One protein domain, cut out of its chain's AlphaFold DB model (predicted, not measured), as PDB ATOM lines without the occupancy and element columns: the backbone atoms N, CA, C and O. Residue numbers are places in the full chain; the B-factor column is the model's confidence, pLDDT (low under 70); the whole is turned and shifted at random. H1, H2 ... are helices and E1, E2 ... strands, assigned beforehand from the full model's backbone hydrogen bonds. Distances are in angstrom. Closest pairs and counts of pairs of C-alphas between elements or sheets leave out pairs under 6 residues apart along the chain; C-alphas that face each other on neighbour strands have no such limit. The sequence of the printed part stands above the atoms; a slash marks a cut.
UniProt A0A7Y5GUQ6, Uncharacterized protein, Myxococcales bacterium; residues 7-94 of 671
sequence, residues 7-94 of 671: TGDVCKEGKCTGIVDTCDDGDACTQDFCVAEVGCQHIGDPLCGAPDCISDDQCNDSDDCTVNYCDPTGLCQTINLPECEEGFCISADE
ATOM      1  N   THR A   7      59.142  11.560   7.268       82.56
ATOM      2  CA  THR A   7      59.168  10.337   8.070       82.56
ATOM      3  C   THR A   7      59.130   9.116   7.158       82.56
ATOM      4  O   THR A   7      58.808   9.187   5.972       82.56
ATOM      5  N   GLY A   8      59.534   7.956   7.682       80.94
ATOM      6  CA  GLY A   8      59.427   6.703   6.931       80.94
ATOM      7  C   GLY A   8      60.263   6.657   5.646       80.94
ATOM      8  O   GLY A   8      59.803   6.124   4.641       80.94
ATOM      9  N   ASP A   9      61.486   7.195   5.677       85.38
ATOM     10  CA  ASP A   9      62.438   7.186   4.562       85.38
ATOM     11  C   ASP A   9      62.546   5.833   3.840       85.38
ATOM     12  O   ASP A   9      63.011   4.836   4.405       85.38
ATOM     13  N   VAL A  10      62.210   5.816   2.547       86.50
ATOM     14  CA  VAL A  10      62.372   4.652   1.670       86.50
ATOM     15  C   VAL A  10      63.337   4.944   0.529       86.50
ATOM     16  O   VAL A  10      63.452   6.058   0.027       86.50
ATOM     17  N   CYS A  11      64.066   3.919   0.094       85.94
ATOM     18  CA  CYS A  11      64.924   4.029  -1.080       85.94
ATOM     19  C   CYS A  11      64.110   3.692  -2.332       85.94
ATOM     20  O   CYS A  11      63.754   2.530  -2.542       85.94
ATOM     21  N   LYS A  12      63.842   4.695  -3.171       85.12
ATOM     22  CA  LYS A  12      63.167   4.531  -4.462       85.12
ATOM     23  C   LYS A  12      64.126   4.962  -5.572       85.12
ATOM     24  O   LYS A  12      64.660   6.066  -5.562       85.12
ATOM     25  N   GLU A  13      64.417   4.037  -6.487       82.19
ATOM     26  CA  GLU A  13      65.306   4.259  -7.647       82.19
ATOM     27  C   GLU A  13      66.715   4.778  -7.294       82.19
ATOM     28  O   GLU A  13      67.335   5.546  -8.028       82.19
ATOM     29  N   GLY A  14      67.255   4.336  -6.155       85.75
ATOM     30  CA  GLY A  14      68.602   4.707  -5.713       85.75
ATOM     31  C   GLY A  14      68.700   6.085  -5.050       85.75
ATOM     32  O   GLY A  14      69.805   6.496  -4.697       85.75
ATOM     33  N   LYS A  15      67.573   6.776  -4.840       82.25
ATOM     34  CA  LYS A  15      67.476   7.982  -4.009       82.25
ATOM     35  C   LYS A  15      66.657   7.680  -2.754       82.25
ATOM     36  O   LYS A  15      65.700   6.911  -2.799       82.25
ATOM     37  N   CYS A  16      67.054   8.261  -1.624       81.88
ATOM     38  CA  CYS A  16      66.220   8.233  -0.423       81.88
ATOM     39  C   CYS A  16      65.096   9.260  -0.590       81.88
ATOM     40  O   CYS A  16      65.381  10.395  -0.961       81.88
ATOM     41  N   THR A  17      63.862   8.848  -0.324       81.81
ATOM     42  CA  THR A  17      62.654   9.678  -0.348       81.81
ATOM     43  C   THR A  17      61.823   9.339   0.886       81.81
ATOM     44  O   THR A  17      61.462   8.170   1.046       81.81
ATOM     45  N   GLY A  18      61.537  10.306   1.753       82.31
ATOM     46  CA  GLY A  18      60.600  10.126   2.865       82.31
ATOM     47  C   GLY A  18      59.182  10.604   2.539       82.31
ATOM     48  O   GLY A  18      58.954  11.285   1.538       82.31
ATOM     49  N   ILE A  19      58.221  10.192   3.364       79.81
ATOM     50  CA  ILE A  19      56.833  10.672   3.339       79.81
ATOM     51  C   ILE A  19      56.826  12.035   4.027       79.81
ATOM     52  O   ILE A  19      57.405  12.158   5.102       79.81
ATOM     53  N   VAL A  20      56.225  13.050   3.403       78.06
ATOM     54  CA  VAL A  20      56.157  14.407   3.965       78.06
ATOM     55  C   VAL A  20      55.396  14.365   5.287       78.06
ATOM     56  O   VAL A  20      54.277  13.863   5.335       78.06
ATOM     57  N   ASP A  21      56.042  14.847   6.346       78.31
ATOM     58  CA  ASP A  21      55.422  15.086   7.643       78.31
ATOM     59  C   ASP A  21      54.737  16.456   7.583       78.31
ATOM     60  O   ASP A  21      55.382  17.447   7.226       78.31
ATOM     61  N   THR A  22      53.432  16.501   7.852       74.12
ATOM     62  CA  THR A  22      52.647  17.744   7.805       74.12
ATOM     63  C   THR A  22      52.976  18.667   8.967       74.12
ATOM     64  O   THR A  22      52.651  19.845   8.895       74.12
ATOM     65  N   CYS A  23      53.678  18.160   9.989       79.12
ATOM     66  CA  CYS A  23      53.999  18.908  11.197       79.12
ATOM     67  C   CYS A  23      52.770  19.437  11.933       79.12
ATOM     68  O   CYS A  23      52.894  20.421  12.639       79.12
ATOM     69  N   ASP A  24      51.633  18.763  11.787       79.69
ATOM     70  CA  ASP A  24      50.389  19.093  12.473       79.69
ATOM     71  C   ASP A  24      50.509  18.748  13.970       79.69
ATOM     72  O   ASP A  24      50.713  17.577  14.325       79.69
ATOM     73  N   ASP A  25      50.454  19.749  14.854       78.56
ATOM     74  CA  ASP A  25      50.425  19.535  16.310       78.56
ATOM     75  C   ASP A  25      49.012  19.405  16.900       78.56
ATOM     76  O   ASP A  25      48.869  19.124  18.099       78.56
ATOM     77  N   GLY A  26      47.982  19.503  16.057       71.94
ATOM     78  CA  GLY A  26      46.577  19.435  16.429       71.94
ATOM     79  C   GLY A  26      46.046  20.702  17.103       71.94
ATOM     80  O   GLY A  26      44.936  20.654  17.644       71.94
ATOM     81  N   ASP A  27      46.808  21.800  17.119       68.19
ATOM     82  CA  ASP A  27      46.343  23.119  17.545       68.19
ATOM     83  C   ASP A  27      45.948  23.957  16.316       68.19
ATOM     84  O   ASP A  27      46.778  24.412  15.537       68.19
ATOM     85  N   ALA A  28      44.647  24.202  16.142       64.62
ATOM     86  CA  ALA A  28      44.135  25.000  15.023       64.62
ATOM     87  C   ALA A  28      44.621  26.467  15.045       64.62
ATOM     88  O   ALA A  28      44.494  27.178  14.051       64.62
ATOM     89  N   CYS A  29      45.187  26.936  16.165       68.38
ATOM     90  CA  CYS A  29      45.743  28.281  16.296       68.38
ATOM     91  C   CYS A  29      47.228  28.384  15.910       68.38
ATOM     92  O   CYS A  29      47.822  29.461  16.066       68.38
ATOM     93  N   THR A  30      47.860  27.310  15.437       76.12
ATOM     94  CA  THR A  30      49.240  27.339  14.946       76.12
ATOM     95  C   THR A  30      49.298  27.128  13.443       76.12
ATOM     96  O   THR A  30      48.704  26.223  12.871       76.12
ATOM     97  N   GLN A  31      50.064  27.988  12.775       77.25
ATOM     98  CA  GLN A  31      50.498  27.718  11.417       77.25
ATOM     99  C   GLN A  31      51.666  26.744  11.481       77.25
ATOM    100  O   GLN A  31      52.784  27.098  11.886       77.25
ATOM    101  N   ASP A  32      51.371  25.525  11.058       85.06
ATOM    102  CA  ASP A  32      52.285  24.404  11.072       85.06
ATOM    103  C   ASP A  32      52.981  24.281   9.728       85.06
ATOM    104  O   ASP A  32      52.373  24.110   8.670       85.06
ATOM    105  N   PHE A  33      54.302  24.400   9.746       83.50
ATOM    106  CA  PHE A  33      55.084  24.240   8.537       83.50
ATOM    107  C   PHE A  33      56.423  23.603   8.839       83.50
ATOM    108  O   PHE A  33      57.078  23.844   9.858       83.50
ATOM    109  N   CYS A  34      56.873  22.792   7.888       84.38
ATOM    110  CA  CYS A  34      58.144  22.125   8.030       84.38
ATOM    111  C   CYS A  34      59.272  22.833   7.287       84.38
ATOM    112  O   CYS A  34      59.236  23.019   6.068       84.38
ATOM    113  N   VAL A  35      60.329  23.175   8.024       81.06
ATOM    114  CA  VAL A  35      61.525  23.816   7.472       81.06
ATOM    115  C   VAL A  35      62.625  22.772   7.300       81.06
ATOM    116  O   VAL A  35      63.104  22.206   8.279       81.06
ATOM    117  N   ALA A  36      63.084  22.572   6.060       72.12
ATOM    118  CA  ALA A  36      63.974  21.481   5.629       72.12
ATOM    119  C   ALA A  36      65.329  21.335   6.373       72.12
ATOM    120  O   ALA A  36      66.045  20.362   6.148       72.12
ATOM    121  N   GLU A  37      65.697  22.261   7.264       76.62
ATOM    122  CA  GLU A  37      66.903  22.183   8.111       76.62
ATOM    123  C   GLU A  37      66.614  22.230   9.621       76.62
ATOM    124  O   GLU A  37      67.493  21.918  10.425       76.62
ATOM    125  N   VAL A  38      65.400  22.620  10.015       79.06
ATOM    126  CA  VAL A  38      65.015  22.836  11.420       79.06
ATOM    127  C   VAL A  38      64.001  21.789  11.892       79.06
ATOM    128  O   VAL A  38      63.984  21.462  13.076       79.06
ATOM    129  N   GLY A  39      63.231  21.204  10.971       81.19
ATOM    130  CA  GLY A  39      62.100  20.328  11.273       81.19
ATOM    131  C   GLY A  39      60.809  21.122  11.468       81.19
ATOM    132  O   GLY A  39      60.709  22.261  11.005       81.19
ATOM    133  N   CYS A  40      59.833  20.503  12.133       86.50
ATOM    134  CA  CYS A  40      58.526  21.097  12.395       86.50
ATOM    135  C   CYS A  40      58.630  22.394  13.196       86.50
ATOM    136  O   CYS A  40      59.304  22.450  14.230       86.50
ATOM    137  N   GLN A  41      57.971  23.433  12.693       85.56
ATOM    138  CA  GLN A  41      57.742  24.678  13.405       85.56
ATOM    139  C   GLN A  41      56.243  24.947  13.448       85.56
ATOM    140  O   GLN A  41      55.558  24.775  12.446       85.56
ATOM    141  N   HIS A  42      55.805  25.415  14.610       85.69
ATOM    142  CA  HIS A  42      54.430  25.787  14.908       85.69
ATOM    143  C   HIS A  42      54.476  27.266  15.296       85.69
ATOM    144  O   HIS A  42      55.053  27.624  16.333       85.69
ATOM    145  N   ILE A  43      54.004  28.152  14.417       75.50
ATOM    146  CA  ILE A  43      53.920  29.588  14.707       75.50
ATOM    147  C   ILE A  43      52.485  29.902  15.097       75.50
ATOM    148  O   ILE A  43      51.593  29.803  14.268       75.50
ATOM    149  N   GLY A  44      52.278  30.325  16.345       68.00
ATOM    150  CA  GLY A  44      50.968  30.794  16.795       68.00
ATOM    151  C   GLY A  44      50.493  31.980  15.960       68.00
ATOM    152  O   GLY A  44      51.230  32.963  15.808       68.00
ATOM    153  N   ASP A  45      49.280  31.877  15.426       64.44
ATOM    154  CA  ASP A  45      48.637  32.952  14.690       64.44
ATOM    155  C   ASP A  45      48.373  34.144  15.638       64.44
ATOM    156  O   ASP A  45      47.754  33.966  16.690       64.44
ATOM    157  N   PRO A  46      48.838  35.372  15.325       50.84
ATOM    158  CA  PRO A  46      48.633  36.545  16.178       50.84
ATOM    159  C   PRO A  46      47.165  36.937  16.409       50.84
ATOM    160  O   PRO A  46      46.912  37.771  17.283       50.84
ATOM    161  N   LEU A  47      46.226  36.402  15.621       52.88
ATOM    162  CA  LEU A  47      44.787  36.670  15.708       52.88
ATOM    163  C   LEU A  47      44.000  35.522  16.358       52.88
ATOM    164  O   LEU A  47      42.912  35.764  16.885       52.88
ATOM    165  N   CYS A  48      44.562  34.312  16.426       51.78
ATOM    166  CA  CYS A  48      43.969  33.208  17.177       51.78
ATOM    167  C   CYS A  48      44.318  33.380  18.662       51.78
ATOM    168  O   CYS A  48      45.444  33.161  19.111       51.78
ATOM    169  N   GLY A  49      43.347  33.886  19.426       51.09
ATOM    170  CA  GLY A  49      43.534  34.282  20.820       51.09
ATOM    171  C   GLY A  49      43.334  35.770  21.093       51.09
ATOM    172  O   GLY A  49      43.896  36.264  22.070       51.09
ATOM    173  N   ALA A  50      42.533  36.482  20.289       48.44
ATOM    174  CA  ALA A  50      41.929  37.734  20.735       48.44
ATOM    175  C   ALA A  50      41.098  37.447  22.004       48.44
ATOM    176  O   ALA A  50      40.057  36.791  21.913       48.44
ATOM    177  N   PRO A  51      41.541  37.870  23.204       54.56
ATOM    178  CA  PRO A  51      40.652  37.849  24.344       54.56
ATOM    179  C   PRO A  51      39.663  38.994  24.129       54.56
ATOM    180  O   PRO A  51      40.080  40.110  23.821       54.56
ATOM    181  N   ASP A  52      38.381  38.710  24.308       66.25
ATOM    182  CA  ASP A  52      37.260  39.644  24.166       66.25
ATOM    183  C   ASP A  52      36.665  39.728  22.749       66.25
ATOM    184  O   ASP A  52      36.337  40.819  22.275       66.25
ATOM    185  N   CYS A  53      36.443  38.583  22.090       70.94
ATOM    186  CA  CYS A  53      35.459  38.562  21.006       70.94
ATOM    187  C   CYS A  53      34.086  38.998  21.558       70.94
ATOM    188  O   CYS A  53      33.712  38.673  22.691       70.94
ATOM    189  N   ILE A  54      33.341  39.782  20.780       73.25
ATOM    190  CA  ILE A  54      31.974  40.224  21.127       73.25
ATOM    191  C   ILE A  54      30.918  39.731  20.132       73.25
ATOM    192  O   ILE A  54      29.723  39.914  20.374       73.25
ATOM    193  N   SER A  55      31.349  39.114  19.031       75.19
ATOM    194  CA  SER A  55      30.508  38.506  17.998       75.19
ATOM    195  C   SER A  55      31.285  37.438  17.224       75.19
ATOM    196  O   SER A  55      32.516  37.456  17.208       75.19
ATOM    197  N   ASP A  56      30.559  36.533  16.568       76.62
ATOM    198  CA  ASP A  56      31.120  35.385  15.841       76.62
ATOM    199  C   ASP A  56      31.971  35.812  14.629       76.62
ATOM    200  O   ASP A  56      33.007  35.208  14.365       76.62
ATOM    201  N   ASP A  57      31.628  36.930  13.978       75.88
ATOM    202  CA  ASP A  57      32.388  37.488  12.843       75.88
ATOM    203  C   ASP A  57      33.849  37.827  13.191       75.88
ATOM    204  O   ASP A  57      34.712  37.879  12.318       75.88
ATOM    205  N   GLN A  58      34.145  38.065  14.475       72.31
ATOM    206  CA  GLN A  58      35.503  38.350  14.958       72.31
ATOM    207  C   GLN A  58      36.343  37.086  15.157       72.31
ATOM    208  O   GLN A  58      37.534  37.190  15.439       72.31
ATOM    209  N   CYS A  59      35.719  35.916  15.041       72.56
ATOM    210  CA  CYS A  59      36.337  34.616  15.235       72.56
ATOM    211  C   CYS A  59      36.562  33.860  13.924       72.56
ATOM    212  O   CYS A  59      37.020  32.727  13.983       72.56
ATOM    213  N   ASN A  60      36.251  34.458  12.767       72.31
ATOM    214  CA  ASN A  60      36.430  33.813  11.470       72.31
ATOM    215  C   ASN A  60      37.916  33.492  11.209       72.31
ATOM    216  O   ASN A  60      38.727  34.402  11.021       72.31
ATOM    217  N   ASP A  61      38.254  32.206  11.192       68.06
ATOM    218  CA  ASP A  61      39.590  31.665  10.913       68.06
ATOM    219  C   ASP A  61      39.855  31.467   9.406       68.06
ATOM    220  O   ASP A  61      40.953  31.073   9.016       68.06
ATOM    221  N   SER A  62      38.889  31.835   8.553       62.72
ATOM    222  CA  SER A  62      38.903  31.637   7.096       62.72
ATOM    223  C   SER A  62      38.972  30.167   6.662       62.72
ATOM    224  O   SER A  62      39.389  29.891   5.536       62.72
ATOM    225  N   ASP A  63      38.564  29.242   7.533       66.94
ATOM    226  CA  ASP A  63      38.333  27.841   7.200       66.94
ATOM    227  C   ASP A  63      36.825  27.591   7.022       66.94
ATOM    228  O   ASP A  63      36.047  27.599   7.975       66.94
ATOM    229  N   ASP A  64      36.400  27.340   5.782       67.50
ATOM    230  CA  ASP A  64      34.994  27.074   5.447       67.50
ATOM    231  C   ASP A  64      34.460  25.768   6.084       67.50
ATOM    232  O   ASP A  64      33.253  25.515   6.085       67.50
ATOM    233  N   CYS A  65      35.344  24.929   6.640       62.69
ATOM    234  CA  CYS A  65      35.006  23.668   7.305       62.69
ATOM    235  C   CYS A  65      34.814  23.806   8.826       62.69
ATOM    236  O   CYS A  65      34.432  22.832   9.497       62.69
ATOM    237  N   THR A  66      35.055  24.992   9.388       70.44
ATOM    238  CA  THR A  66      34.861  25.278  10.809       70.44
ATOM    239  C   THR A  66      33.721  26.276  11.003       70.44
ATOM    240  O   THR A  66      33.554  27.265  10.296       70.44
ATOM    241  N   VAL A  67      32.877  26.014  12.002       72.75
ATOM    242  CA  VAL A  67      31.962  27.030  12.521       72.75
ATOM    243  C   VAL A  67      32.657  27.726  13.673       72.75
ATOM    244  O   VAL A  67      32.843  27.155  14.753       72.75
ATOM    245  N   ASN A  68      33.002  28.980  13.427       77.69
ATOM    246  CA  ASN A  68      33.624  29.866  14.392       77.69
ATOM    247  C   ASN A  68      32.559  30.614  15.185       77.69
ATOM    248  O   ASN A  68      31.685  31.258  14.604       77.69
ATOM    249  N   TYR A  69      32.620  30.556  16.512       79.31
ATOM    250  CA  TYR A  69      31.721  31.331  17.359       79.31
ATOM    251  C   TYR A  69      32.422  31.853  18.604       79.31
ATOM    252  O   TYR A  69      33.356  31.257  19.146       79.31
ATOM    253  N   CYS A  70      31.941  32.988  19.081       80.56
ATOM    254  CA  CYS A  70      32.420  33.608  20.292       80.56
ATOM    255  C   CYS A  70      31.683  33.029  21.505       80.56
ATOM    256  O   CYS A  70      30.458  33.133  21.632       80.56
ATOM    257  N   ASP A  71      32.414  32.412  22.432       77.88
ATOM    258  CA  ASP A  71      31.805  31.883  23.645       77.88
ATOM    259  C   ASP A  71      31.447  32.996  24.659       77.88
ATOM    260  O   ASP A  71      31.963  34.116  24.602       77.88
ATOM    261  N   PRO A  72      30.584  32.718  25.658       69.25
ATOM    262  CA  PRO A  72      30.168  33.718  26.647       69.25
ATOM    263  C   PRO A  72      31.290  34.268  27.541       69.25
ATOM    264  O   PRO A  72      31.032  35.158  28.356       69.25
ATOM    265  N   THR A  73      32.496  33.706  27.472       73.00
ATOM    266  CA  THR A  73      33.683  34.180  28.190       73.00
ATOM    267  C   THR A  73      34.565  35.098  27.345       73.00
ATOM    268  O   THR A  73      35.549  35.610  27.876       73.00
ATOM    269  N   GLY A  74      34.173  35.377  26.094       70.94
ATOM    270  CA  GLY A  74      34.891  36.263  25.180       70.94
ATOM    271  C   GLY A  74      36.054  35.571  24.474       70.94
ATOM    272  O   GLY A  74      37.016  36.239  24.100       70.94
ATOM    273  N   LEU A  75      35.997  34.242  24.339       71.88
ATOM    274  CA  LEU A  75      36.999  33.451  23.632       71.88
ATOM    275  C   LEU A  75      36.397  32.850  22.361       71.88
ATOM    276  O   LEU A  75      35.293  32.307  22.391       71.88
ATOM    277  N   CYS A  76      37.144  32.927  21.261       74.94
ATOM    278  CA  CYS A  76      36.778  32.265  20.017       74.94
ATOM    279  C   CYS A  76      36.899  30.747  20.173       74.94
ATOM    280  O   CYS A  76      37.925  30.239  20.628       74.94
ATOM    281  N   GLN A  77      35.829  30.042  19.823       77.25
ATOM    282  CA  GLN A  77      35.747  28.588  19.780       77.25
ATOM    283  C   GLN A  77      35.445  28.168  18.344       77.25
ATOM    284  O   GLN A  77      34.648  28.812  17.661       77.25
ATOM    285  N   THR A  78      36.037  27.060  17.919       72.56
ATOM    286  CA  THR A  78      35.805  26.478  16.598       72.56
ATOM    287  C   THR A  78      35.140  25.111  16.759       72.56
ATOM    288  O   THR A  78      35.493  24.318  17.642       72.56
ATOM    289  N   ILE A  79      34.107  24.840  15.960       67.44
ATOM    290  CA  ILE A  79      33.494  23.512  15.832       67.44
ATOM    291  C   ILE A  79      33.736  23.028  14.412       67.44
ATOM    292  O   ILE A  79      33.225  23.616  13.464       67.44
ATOM    293  N   ASN A  80      34.443  21.912  14.282       63.19
ATOM    294  CA  ASN A  80      34.571  21.222  13.004       63.19
ATOM    295  C   ASN A  80      33.208  20.667  12.589       63.19
ATOM    296  O   ASN A  80      32.559  19.952  13.368       63.19
ATOM    297  N   LEU A  81      32.770  20.997  11.375       55.50
ATOM    298  CA  LEU A  81      31.536  20.451  10.833       55.50
ATOM    299  C   LEU A  81      31.702  18.936  10.590       55.50
ATOM    300  O   LEU A  81      32.703  18.515  10.009       55.50
ATOM    301  N   PRO A  82      30.739  18.089  11.013       48.19
ATOM    302  CA  PRO A  82      30.842  16.633  10.863       48.19
ATOM    303  C   PRO A  82      30.884  16.152   9.403       48.19
ATOM    304  O   PRO A  82      31.196  14.991   9.157       48.19
ATOM    305  N   GLU A  83      30.526  17.019   8.456       48.94
ATOM    306  CA  GLU A  83      30.410  16.730   7.021       48.94
ATOM    307  C   GLU A  83      31.729  16.971   6.262       48.94
ATOM    308  O   GLU A  83      31.830  16.647   5.085       48.94
ATOM    309  N   CYS A  84      32.769  17.448   6.957       54.72
ATOM    310  CA  CYS A  84      34.108  17.684   6.411       54.72
ATOM    311  C   CYS A  84      35.104  16.545   6.717       54.72
ATOM    312  O   CYS A  84      36.313  16.720   6.561       54.72
ATOM    313  N   GLU A  85      34.639  15.365   7.153       46.56
ATOM    314  CA  GLU A  85      35.512  14.185   7.241       46.56
ATOM    315  C   GLU A  85      35.724  13.563   5.848       46.56
ATOM    316  O   GLU A  85      34.909  12.797   5.343       46.56
ATOM    317  N   GLU A  86      36.885  13.898   5.277       47.06
ATOM    318  CA  GLU A  86      37.516  13.355   4.069       47.06
ATOM    319  C   GLU A  86      36.761  13.556   2.748       47.06
ATOM    320  O   GLU A  86      36.181  12.622   2.212       47.06
ATOM    321  N   GLY A  87      36.889  14.762   2.179       54.69
ATOM    322  CA  GLY A  87      37.315  15.012   0.787       54.69
ATOM    323  C   GLY A  87      36.633  14.275  -0.373       54.69
ATOM    324  O   GLY A  87      37.195  14.269  -1.470       54.69
ATOM    325  N   PHE A  88      35.476  13.656  -0.154       58.12
ATOM    326  CA  PHE A  88      34.773  12.861  -1.143       58.12
ATOM    327  C   PHE A  88      33.289  13.254  -1.207       58.12
ATOM    328  O   PHE A  88      32.558  13.074  -0.237       58.12
ATOM    329  N   CYS A  89      32.832  13.759  -2.353       66.19
ATOM    330  CA  CYS A  89      31.411  13.942  -2.644       66.19
ATOM    331  C   CYS A  89      30.737  12.564  -2.821       66.19
ATOM    332  O   CYS A  89      31.380  11.594  -3.241       66.19
ATOM    333  N   ILE A  90      29.443  12.440  -2.504       66.62
ATOM    334  CA  ILE A  90      28.657  11.219  -2.774       66.62
ATOM    335  C   ILE A  90      27.565  11.449  -3.828       66.62
ATOM    336  O   ILE A  90      26.955  10.486  -4.306       66.62
ATOM    337  N   SER A  91      27.351  12.700  -4.240       67.56
ATOM    338  CA  SER A  91      26.471  13.082  -5.342       67.56
ATOM    339  C   SER A  91      26.920  14.383  -6.019       67.56
ATOM    340  O   SER A  91      27.738  15.123  -5.481       67.56
ATOM    341  N   ALA A  92      26.394  14.650  -7.219       68.38
ATOM    342  CA  ALA A  92      26.653  15.898  -7.942       68.38
ATOM    343  C   ALA A  92      26.107  17.130  -7.195       68.38
ATOM    344  O   ALA A  92      26.760  18.163  -7.191       68.38
ATOM    345  N   ASP A  93      24.977  16.997  -6.491       74.12
ATOM    346  CA  ASP A  93      24.342  18.103  -5.756       74.12
ATOM    347  C   ASP A  93      25.211  18.622  -4.591       74.12
ATOM    348  O   ASP A  93      25.107  19.781  -4.205       74.12
ATOM    349  N   GLU A  94      26.088  17.779  -4.040       68.12
ATOM    350  CA  GLU A  94      27.049  18.128  -2.976       68.12
ATOM    351  C   GLU A  94      28.381  18.666  -3.520       68.12
ATOM    352  O   GLU A  94      29.231  19.108  -2.751       68.12
TER     353      GLU A  94
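This is residues 7 to 94 of the 671 residues of an uncharacterized protein of Myxococcales bacterium (UniProt A0A7Y5GUQ6). Three small two-stranded hairpins, E1 with E2, E3 with E4 and E5 with E6, follow one another along a flat, loosely strung chain, with E1 and E2 at one end of its length and E5 and E6 toward the other. The short helix H1 packs on the last hairpin, and beyond that hairpin a tail sticks out with residues 86 to 94. The printed part has 88 residues with one named helix and six named strands, in the order E1 E2 E3 E4 H1 E5 E6; each hairpin is its own antiparallel sheet. The class is mostly strand, although under half of the residues are in named elements. The whole is only just extended, close to loose, with a radius of gyration of the C-alphas of 18.2 A and spans of 57 by 41 by 14 A.

E1, residues 7 to 12, and E2, residues 15 to 20, are an antiparallel hairpin at 147 degrees, with N 10 and O 17 within hydrogen-bond range at 2.9 A. E3, residues 30 to 35, is apart from E2. E3 and E4, residues 39 to 44, form a hairpin at 155 degrees, with N 31 and O 43 within hydrogen-bond range at 2.8 A. H1, residues 56 to 59, is too short for any pair of O i and N i+4 inside it; its one O i to N i+3 pair is within range. E5, residues 66 to 70, and E6, residues 76 to 80, form a hairpin at 154 degrees, with N 69 and O 77 within hydrogen-bond range at 2.9 A. The closest C-alphas of H1 and E5 are those of Asp 56 and Tyr 69, 4.4 A apart. Those of H1 and E6 are Cys 59 and Cys 76, 5.3 A apart. E3 and E4 are each apart from E5 and E6.

E1 begins at C-alpha 7 (59.168, 10.337, 8.070) and is 14.4 A long; E2 is 15.3 A. E3 is 14.8 A, and E4, 16.2 A, ends at C-alpha 44 (50.968, 30.794, 16.795). H1 is 5.3 A and E5 12.9 A. E6, 13.3 A, ends at C-alpha 80 (34.571, 21.222, 13.004).

The two C-alphas farthest apart, those of Gly 14 and Pro 72, are 58.0 A apart. The printed part has no cut. The link from E4 to H1, 11 residues, is long, and residues 81 to 94 hold no named element. Residues 11 to 16 and 86 to 94 stand free. The mean pLDDT of the printed part is 71.6; 33 residues are under 70, among them residues 44 to 52 and 79 to 92.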